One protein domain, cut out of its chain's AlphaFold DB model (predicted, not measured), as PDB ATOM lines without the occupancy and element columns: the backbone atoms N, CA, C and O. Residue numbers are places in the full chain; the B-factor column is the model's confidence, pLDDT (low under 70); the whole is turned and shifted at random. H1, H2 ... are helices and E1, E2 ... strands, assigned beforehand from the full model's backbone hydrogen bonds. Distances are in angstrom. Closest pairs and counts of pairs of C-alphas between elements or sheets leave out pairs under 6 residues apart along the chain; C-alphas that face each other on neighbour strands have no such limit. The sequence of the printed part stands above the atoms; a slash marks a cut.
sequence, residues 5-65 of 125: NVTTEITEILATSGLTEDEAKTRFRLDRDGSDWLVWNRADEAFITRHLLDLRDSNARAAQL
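This is residues 5 to 65 of the 125 residues of an uncharacterized protein of Mycetocola tolaasinivorans (UniProt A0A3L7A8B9). One long helix, H3, runs the length of the model; the short helix H1 packs on part of it with a slant, H2 stands nearly at right angles to H1, and a small two-strand hairpin, E1 and E2, sits at the end where H3 begins. The last residues of H3, 60 to 65, stick out alone past this head. The printed part has 61 residues, with three named helices and two named strands in the order H1, H2, E1, E2, H3; the sheet E1 - E2 is antiparallel and the class is mostly helix. The whole is compact, with a radius of gyration of the C-alphas of 11.9 A, yet elongated in outline, spanning 39 by 22 by 16 A.

Begin at the sheet, where E1, residues 31 to 33, and E2, residues 36 to 39, form an antiparallel hairpin, 143 degrees between their directions. Look at N 31 and O 38, 2.8 A apart, and N 33 and O 36, 3.0 A apart, both within hydrogen-bond range. From E2 go to H1, residues 7 to 17: the closest C-alphas are those of Thr 7 and Trp 37, 4.6 A apart. H1 and E1 are apart. H1 touches H3, residues 42 to 65, of which residues 48 to 55 alone touch H1; the closest C-alphas are those of Ile 13 and Leu 52, 6.3 A apart. These two helices run the same way at a tilt of 37 degrees, only just steep. H1 only just touches H2, residues 21 to 28, with 3 pairs of C-alphas within 8 A; the closest are those of Leu 14 and Glu 21, 7.0 A apart, and the lines are about perpendicular at 73 degrees. H2 and H3 are close but not clearly touching, the closest C-alphas being those of Phe 28 and Ile 48, 6.9 A apart. H2 and E2 are near each other, and E1 and H3 are apart. In H1, H2 and H3 every O i to N i+4 pair is within hydrogen-bond range.

Find C-alpha 36 at (-93.612, -34.107, -11.811), where E2 begins; it runs 10.1 A to C-alpha 39, while E1 measures 6.8 A from C-alpha 31 to C-alpha 33. H1 begins at C-alpha 7, (-98.385, -31.894, -13.108), and is 15.3 A long; H2, from C-alpha 21 to C-alpha 28, is 10.3 A. H3 runs 34.5 A from C-alpha 42 to C-alpha 65 at (-120.030, -11.045, -12.227).

The two C-alphas farthest apart are those of Gly 34 and Leu 65, 39.6 A. The printed part has no cut, and the four links between its named elements are tight. Mean pLDDT of the printed part is 94.4, and no printed residue is under 70.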
ATOM      1  N   ASN A   5     -99.546 -38.968 -13.907       97.06
ATOM      2  CA  ASN A   5     -99.007 -37.613 -13.930       97.06
ATOM      3  C   ASN A   5    -100.162 -36.604 -13.971       97.06
ATOM      4  O   ASN A   5    -101.045 -36.721 -14.814       97.06
ATOM      5  N   VAL A   6    -100.137 -35.659 -13.033       97.50
ATOM      6  CA  VAL A   6    -101.131 -34.590 -12.842       97.50
ATOM      7  C   VAL A   6    -100.452 -33.218 -12.721       97.50
ATOM      8  O   VAL A   6    -100.986 -32.282 -12.119       97.50
ATOM      9  N   THR A   7     -99.221 -33.097 -13.232       97.88
ATOM     10  CA  THR A   7     -98.385 -31.894 -13.108       97.88
ATOM     11  C   THR A   7     -99.094 -30.664 -13.659       97.88
ATOM     12  O   THR A   7     -99.076 -29.610 -13.018       97.88
ATOM     13  N   THR A   8     -99.736 -30.788 -14.822       98.00
ATOM     14  CA  THR A   8    -100.443 -29.679 -15.469       98.00
ATOM     15  C   THR A   8    -101.599 -29.183 -14.606       98.00
ATOM     16  O   THR A   8    -101.698 -27.984 -14.348       98.00
ATOM     17  N   GLU A   9    -102.432 -30.092 -14.105       98.00
ATOM     18  CA  GLU A   9    -103.598 -29.754 -13.298       98.00
ATOM     19  C   GLU A   9    -103.200 -29.106 -11.972       98.00
ATOM     20  O   GLU A   9    -103.769 -28.085 -11.585       98.00
ATOM     21  N   ILE A  10    -102.199 -29.662 -11.284       97.38
ATOM     22  CA  ILE A  10    -101.718 -29.118 -10.010       97.38
ATOM     23  C   ILE A  10    -101.075 -27.747 -10.195       97.38
ATOM     24  O   ILE A  10    -101.332 -26.850  -9.394       97.38
ATOM     25  N   THR A  11    -100.299 -27.549 -11.260       97.38
ATOM     26  CA  THR A  11     -99.696 -26.242 -11.558       97.38
ATOM     27  C   THR A  11    -100.771 -25.167 -11.722       97.38
ATOM     28  O   THR A  11    -100.652 -24.076 -11.163       97.38
ATOM     29  N   GLU A  12    -101.859 -25.476 -12.430       97.19
ATOM     30  CA  GLU A  12    -102.965 -24.535 -12.604       97.19
ATOM     31  C   GLU A  12    -103.750 -24.296 -11.309       97.19
ATOM     32  O   GLU A  12    -104.096 -23.152 -10.997       97.19
ATOM     33  N   ILE A  13    -103.996 -25.345 -10.519       96.81
ATOM     34  CA  ILE A  13    -104.649 -25.213  -9.210       96.81
ATOM     35  C   ILE A  13    -103.834 -24.284  -8.307       96.81
ATOM     36  O   ILE A  13    -104.406 -23.369  -7.716       96.81
ATOM     37  N   LEU A  14    -102.517 -24.463  -8.215       96.25
ATOM     38  CA  LEU A  14    -101.645 -23.616  -7.392       96.25
ATOM     39  C   LEU A  14    -101.676 -22.151  -7.851       96.25
ATOM     40  O   LEU A  14    -101.802 -21.249  -7.025       96.25
ATOM     41  N   ALA A  15    -101.650 -21.912  -9.165       94.94
ATOM     42  CA  ALA A  15    -101.692 -20.565  -9.731       94.94
ATOM     43  C   ALA A  15    -103.019 -19.823  -9.480       94.94
ATOM     44  O   ALA A  15    -103.038 -18.594  -9.457       94.94
ATOM     45  N   THR A  16    -104.131 -20.547  -9.309       92.44
ATOM     46  CA  THR A  16    -105.483 -19.956  -9.267       92.44
ATOM     47  C   THR A  16    -106.144 -19.986  -7.891       92.44
ATOM     48  O   THR A  16    -106.957 -19.116  -7.590       92.44
ATOM     49  N   SER A  17    -105.819 -20.965  -7.048       90.50
ATOM     50  CA  SER A  17    -106.448 -21.141  -5.731       90.50
ATOM     51  C   SER A  17    -105.723 -20.423  -4.591       90.50
ATOM     52  O   SER A  17    -106.296 -20.279  -3.512       90.50
ATOM     53  N   GLY A  18    -104.472 -20.004  -4.809       90.38
ATOM     54  CA  GLY A  18    -103.603 -19.461  -3.761       90.38
ATOM     55  C   GLY A  18    -103.080 -20.509  -2.772       90.38
ATOM     56  O   GLY A  18    -102.492 -20.133  -1.761       90.38
ATOM     57  N   LEU A  19    -103.292 -21.803  -3.042       94.12
ATOM     58  CA  LEU A  19    -102.711 -22.889  -2.254       94.12
ATOM     59  C   LEU A  19    -101.188 -22.915  -2.404       94.12
ATOM     60  O   LEU A  19    -100.646 -22.699  -3.487       94.12
ATOM     61  N   THR A  20    -100.506 -23.259  -1.319       96.38
ATOM     62  CA  THR A  20     -99.087 -23.625  -1.347       96.38
ATOM     63  C   THR A  20     -98.898 -25.054  -1.866       96.38
ATOM     64  O   THR A  20     -99.817 -25.877  -1.834       96.38
ATOM     65  N   GLU A  21     -97.686 -25.385  -2.323       95.12
ATOM     66  CA  GLU A  21     -97.370 -26.747  -2.778       95.12
ATOM     67  C   GLU A  21     -97.591 -27.800  -1.677       95.12
ATOM     68  O   GLU A  21     -98.100 -28.882  -1.965       95.12
ATOM     69  N   ASP A  22     -97.274 -27.488  -0.417       95.75
ATOM     70  CA  ASP A  22     -97.440 -28.416   0.712       95.75
ATOM     71  C   ASP A  22     -98.915 -28.679   1.045       95.75
ATOM     72  O   ASP A  22     -99.315 -29.818   1.330       95.75
ATOM     73  N   GLU A  23     -99.754 -27.644   0.958       96.44
ATOM     74  CA  GLU A  23    -101.202 -27.786   1.109       96.44
ATOM     75  C   GLU A  23    -101.788 -28.622  -0.026       96.44
ATOM     76  O   GLU A  23    -102.579 -29.532   0.230       96.44
ATOM     77  N   ALA A  24    -101.376 -28.363  -1.272       95.06
ATOM     78  CA  ALA A  24    -101.807 -29.149  -2.422       95.06
ATOM     79  C   ALA A  24    -101.363 -30.613  -2.295       95.06
ATOM     80  O   ALA A  24    -102.178 -31.520  -2.475       95.06
ATOM     81  N   LYS A  25    -100.110 -30.864  -1.896       96.25
ATOM     82  CA  LYS A  25     -99.584 -32.213  -1.666       96.25
ATOM     83  C   LYS A  25    -100.423 -32.981  -0.653       96.25
ATOM     84  O   LYS A  25    -100.809 -34.119  -0.909       96.25
ATOM     85  N   THR A  26    -100.742 -32.346   0.471       96.25
ATOM     86  CA  THR A  26    -101.548 -32.954   1.538       96.25
ATOM     87  C   THR A  26    -102.987 -33.191   1.083       96.25
ATOM     88  O   THR A  26    -103.533 -34.280   1.266       96.25
ATOM     89  N   ARG A  27    -103.601 -32.187   0.452       95.31
ATOM     90  CA  ARG A  27    -105.005 -32.213   0.026       95.31
ATOM     91  C   ARG A  27    -105.273 -33.235  -1.073       95.31
ATOM     92  O   ARG A  27    -106.290 -33.921  -1.021       95.31
ATOM     93  N   PHE A  28    -104.379 -33.322  -2.052       96.19
ATOM     94  CA  PHE A  28    -104.535 -34.169  -3.236       96.19
ATOM     95  C   PHE A  28    -103.702 -35.457  -3.175       96.19
ATOM     96  O   PHE A  28    -103.672 -36.205  -4.146       96.19
ATOM     97  N   ARG A  29    -103.051 -35.736  -2.033       95.62
ATOM     98  CA  ARG A  29    -102.213 -36.931  -1.797       95.62
ATOM     99  C   ARG A  29    -101.137 -37.115  -2.870       95.62
ATOM    100  O   ARG A  29    -100.921 -38.220  -3.370       95.62
ATOM    101  N   LEU A  30    -100.482 -36.013  -3.224       96.50
ATOM    102  CA  LEU A  30     -99.500 -35.992  -4.299       96.50
ATOM    103  C   LEU A  30     -98.180 -36.616  -3.849       96.50
ATOM    104  O   LEU A  30     -97.722 -36.428  -2.717       96.50
ATOM    105  N   ASP A  31     -97.537 -37.292  -4.786       96.06
ATOM    106  CA  ASP A  31     -96.132 -37.663  -4.727       96.06
ATOM    107  C   ASP A  31     -95.335 -36.816  -5.724       96.06
ATOM    108  O   ASP A  31     -95.904 -36.281  -6.681       96.06
ATOM    109  N   ARG A  32     -94.028 -36.674  -5.494       93.69
ATOM    110  CA  ARG A  32     -93.155 -35.868  -6.357       93.69
ATOM    111  C   ARG A  32     -92.045 -36.729  -6.936       93.69
ATOM    112  O   ARG A  32     -91.339 -37.405  -6.193       93.69
ATOM    113  N   ASP A  33     -91.887 -36.674  -8.252       94.12
ATOM    114  CA  ASP A  33     -90.820 -37.357  -8.983       94.12
ATOM    115  C   ASP A  33     -90.098 -36.332  -9.861       94.12
ATOM    116  O   ASP A  33     -90.584 -35.922 -10.915       94.12
ATOM    117  N   GLY A  34     -88.981 -35.802  -9.355       92.88
ATOM    118  CA  GLY A  34     -88.325 -34.642  -9.955       92.88
ATOM    119  C   GLY A  34     -89.257 -33.424 -10.006       92.88
ATOM    120  O   GLY A  34     -89.652 -32.890  -8.967       92.88
ATOM    121  N   SER A  35     -89.587 -32.973 -11.218       93.38
ATOM    122  CA  SER A  35     -90.522 -31.865 -11.455       93.38
ATOM    123  C   SER A  35     -91.984 -32.297 -11.552       93.38
ATOM    124  O   SER A  35     -92.852 -31.428 -11.606       93.38
ATOM    125  N   ASP A  36     -92.264 -33.601 -11.591       96.94
ATOM    126  CA  ASP A  36     -93.612 -34.107 -11.811       96.94
ATOM    127  C   ASP A  36     -94.399 -34.305 -10.515       96.94
ATOM    128  O   ASP A  36     -93.878 -34.799  -9.510       96.94
ATOM    129  N   TRP A  37     -95.687 -33.966 -10.574       97.50
ATOM    130  CA  TRP A  37     -96.680 -34.313  -9.568       97.50
ATOM    131  C   TRP A  37     -97.423 -35.570  -9.990       97.50
ATOM    132  O   TRP A  37     -97.996 -35.637 -11.080       97.50
ATOM    133  N   LEU A  38     -97.430 -36.563  -9.107       97.62
ATOM    134  CA  LEU A  38     -97.996 -37.875  -9.376       97.62
ATOM    135  C   LEU A  38     -99.057 -38.247  -8.338       97.62
ATOM    136  O   LEU A  38     -98.952 -37.897  -7.164       97.62
ATOM    137  N   VAL A  39    -100.037 -39.043  -8.758       97.38
ATOM    138  CA  VAL A  39    -100.978 -39.739  -7.867       97.38
ATOM    139  C   VAL A  39    -100.952 -41.244  -8.108       97.38
ATOM    140  O   VAL A  39    -100.578 -41.722  -9.178       97.38
ATOM    141  N   TRP A  40    -101.344 -42.015  -7.095       94.88
ATOM    142  CA  TRP A  40    -101.178 -43.474  -7.076       94.88
ATOM    143  C   TRP A  40    -102.344 -44.264  -7.675       94.88
ATOM    144  O   TRP A  40    -102.256 -45.486  -7.821       94.88
ATOM    145  N   ASN A  41    -103.463 -43.601  -7.962       94.88
ATOM    146  CA  ASN A  41    -104.647 -44.236  -8.521       94.88
ATOM    147  C   ASN A  41    -105.460 -43.253  -9.381       94.88
ATOM    148  O   ASN A  41    -105.348 -42.035  -9.250       94.88
ATOM    149  N   ARG A  42    -106.316 -43.812 -10.243       95.19
ATOM    150  CA  ARG A  42    -107.213 -43.058 -11.133       95.19
ATOM    151  C   ARG A  42    -108.276 -42.239 -10.400       95.19
ATOM    152  O   ARG A  42    -108.801 -41.292 -10.973       95.19
ATOM    153  N   ALA A  43    -108.640 -42.617  -9.176       95.44
ATOM    154  CA  ALA A  43    -109.660 -41.896  -8.420       95.44
ATOM    155  C   ALA A  43    -109.129 -40.541  -7.934       95.44
ATOM    156  O   ALA A  43    -109.835 -39.543  -8.043       95.44
ATOM    157  N   ASP A  44    -107.876 -40.497  -7.480       96.56
ATOM    158  CA  ASP A  44    -107.192 -39.262  -7.101       96.56
ATOM    159  C   ASP A  44    -106.949 -38.371  -8.337       96.56
ATOM    160  O   ASP A  44    -107.202 -37.170  -8.275       96.56
ATOM    161  N   GLU A  45    -106.566 -38.949  -9.486       97.44
ATOM    162  CA  GLU A  45    -106.462 -38.220 -10.768       97.44
ATOM    163  C   GLU A  45    -107.808 -37.572 -11.133       97.44
ATOM    164  O   GLU A  45    -107.892 -36.358 -11.312       97.44
ATOM    165  N   ALA A  46    -108.891 -38.356 -11.149       96.88
ATOM    166  CA  ALA A  46    -110.228 -37.861 -11.467       96.88
ATOM    167  C   ALA A  46    -110.725 -36.804 -10.466       96.88
ATOM    168  O   ALA A  46    -111.406 -35.853 -10.857       96.88
ATOM    169  N   PHE A  47    -110.381 -36.944  -9.183       96.94
ATOM    170  CA  PHE A  47    -110.691 -35.953  -8.157       96.94
ATOM    171  C   PHE A  47    -109.995 -34.615  -8.436       96.94
ATOM    172  O   PHE A  47    -110.649 -33.573  -8.379       96.94
ATOM    173  N   ILE A  48    -108.708 -34.638  -8.793       97.69
ATOM    174  CA  ILE A  48    -107.943 -33.439  -9.164       97.69
ATOM    175  C   ILE A  48    -108.539 -32.790 -10.413       97.69
ATOM    176  O   ILE A  48    -108.828 -31.593 -10.399       97.69
ATOM    177  N   THR A  49    -108.801 -33.568 -11.468       97.88
ATOM    178  CA  THR A  49    -109.423 -33.052 -12.696       97.88
ATOM    179  C   THR A  49    -110.772 -32.402 -12.400       97.88
ATOM    180  O   THR A  49    -111.050 -31.299 -12.871       97.88
ATOM    181  N   ARG A  50    -111.621 -33.047 -11.587       97.56
ATOM    182  CA  ARG A  50    -112.925 -32.487 -11.215       97.56
ATOM    183  C   ARG A  50    -112.775 -31.197 -10.415       97.56
ATOM    184  O   ARG A  50    -113.492 -30.239 -10.687       97.56
ATOM    185  N   HIS A  51    -111.833 -31.162  -9.477       96.81
ATOM    186  CA  HIS A  51    -111.547 -29.974  -8.685       96.81
ATOM    187  C   HIS A  51    -111.098 -28.799  -9.559       96.81
ATOM    188  O   HIS A  51    -111.586 -27.686  -9.377       96.81
ATOM    189  N   LEU A  52    -110.223 -29.049 -10.537       96.75
ATOM    190  CA  LEU A  52    -109.788 -28.030 -11.486       96.75
ATOM    191  C   LEU A  52    -110.957 -27.492 -12.323       96.75
ATOM    192  O   LEU A  52    -111.066 -26.281 -12.510       96.75
ATOM    193  N   LEU A  53    -111.851 -28.364 -12.797       95.94
ATOM    194  CA  LEU A  53    -113.054 -27.938 -13.522       95.94
ATOM    195  C   LEU A  53    -113.951 -27.046 -12.656       95.94
ATOM    196  O   LEU A  53    -114.364 -25.982 -13.108       95.94
ATOM    197  N   ASP A  54    -114.195 -27.431 -11.403       94.69
ATOM    198  CA  ASP A  54    -114.991 -26.623 -10.475       94.69
ATOM    199  C   ASP A  54    -114.324 -25.257 -10.186       94.69
ATOM    200  O   ASP A  54    -115.018 -24.240 -10.070       94.69
ATOM    201  N   LEU A  55    -112.987 -25.205 -10.115       94.56
ATOM    202  CA  LEU A  55    -112.219 -23.960  -9.991       94.56
ATOM    203  C   LEU A  55    -112.390 -23.061 -11.218       94.56
ATOM    204  O   LEU A  55    -112.689 -21.875 -11.076       94.56
ATOM    205  N   ARG A  56    -112.228 -23.620 -12.421       94.19
ATOM    206  CA  ARG A  56    -112.396 -22.895 -13.688       94.19
ATOM    207  C   ARG A  56    -113.804 -22.329 -13.821       94.19
ATOM    208  O   ARG A  56    -113.946 -21.147 -14.120       94.19
ATOM    209  N   ASP A  57    -114.827 -23.128 -13.523       90.50
ATOM    210  CA  ASP A  57    -116.226 -22.688 -13.535       90.50
ATOM    211  C   ASP A  57    -116.468 -21.555 -12.530       90.50
ATOM    212  O   ASP A  57    -117.156 -20.578 -12.831       90.50
ATOM    213  N   SER A  58    -115.892 -21.664 -11.330       88.81
ATOM    214  CA  SER A  58    -116.010 -20.634 -10.294       88.81
ATOM    215  C   SER A  58    -115.340 -19.326 -10.720       88.81
ATOM    216  O   SER A  58    -115.933 -18.258 -10.571       88.81
ATOM    217  N   ASN A  59    -114.148 -19.403 -11.312       89.00
ATOM    218  CA  ASN A  59    -113.421 -18.242 -11.817       89.00
ATOM    219  C   ASN A  59    -114.130 -17.598 -13.013       89.00
ATOM    220  O   ASN A  59    -114.239 -16.376 -13.068       89.00
ATOM    221  N   ALA A  60    -114.671 -18.397 -13.935       87.62
ATOM    222  CA  ALA A  60    -115.453 -17.901 -15.062       87.62
ATOM    223  C   ALA A  60    -116.709 -17.152 -14.589       87.62
ATOM    224  O   ALA A  60    -116.994 -16.057 -15.075       87.62
ATOM    225  N   ARG A  61    -117.423 -17.686 -13.588       84.00
ATOM    226  CA  ARG A  61    -118.564 -16.992 -12.967       84.00
ATOM    227  C   ARG A  61    -118.147 -15.702 -12.276       84.00
ATOM    228  O   ARG A  61    -118.803 -14.684 -12.457       84.00
ATOM    229  N   ALA A  62    -117.053 -15.721 -11.516       83.25
ATOM    230  CA  ALA A  62    -116.537 -14.522 -10.865       83.25
ATOM    231  C   ALA A  62    -116.159 -13.437 -11.889       83.25
ATOM    232  O   ALA A  62    -116.512 -12.277 -11.703       83.25
ATOM    233  N   ALA A  63    -115.512 -13.814 -12.997       84.38
ATOM    234  CA  ALA A  63    -115.186 -12.902 -14.090       84.38
ATOM    235  C   ALA A  63    -116.445 -12.328 -14.762       84.38
ATOM    236  O   ALA A  63    -116.505 -11.134 -15.055       84.38
ATOM    237  N   GLN A  64    -117.479 -13.150 -14.951       82.25
ATOM    238  CA  GLN A  64    -118.759 -12.689 -15.480       82.25
ATOM    239  C   GLN A  64    -119.432 -11.682 -14.537       82.25
ATOM    240  O   GLN A  64    -119.868 -10.629 -14.985       82.25
ATOM    241  N   LEU A  65    -119.460 -11.953 -13.230       81.38
ATOM    242  CA  LEU A  65    -120.030 -11.045 -12.227       81.38
ATOM    243  C   LEU A  65    -119.224  -9.755 -12.041       81.38
ATOM    244  O   LEU A  65    -119.785  -8.746 -11.615       81.38
TER     245      LEU A  65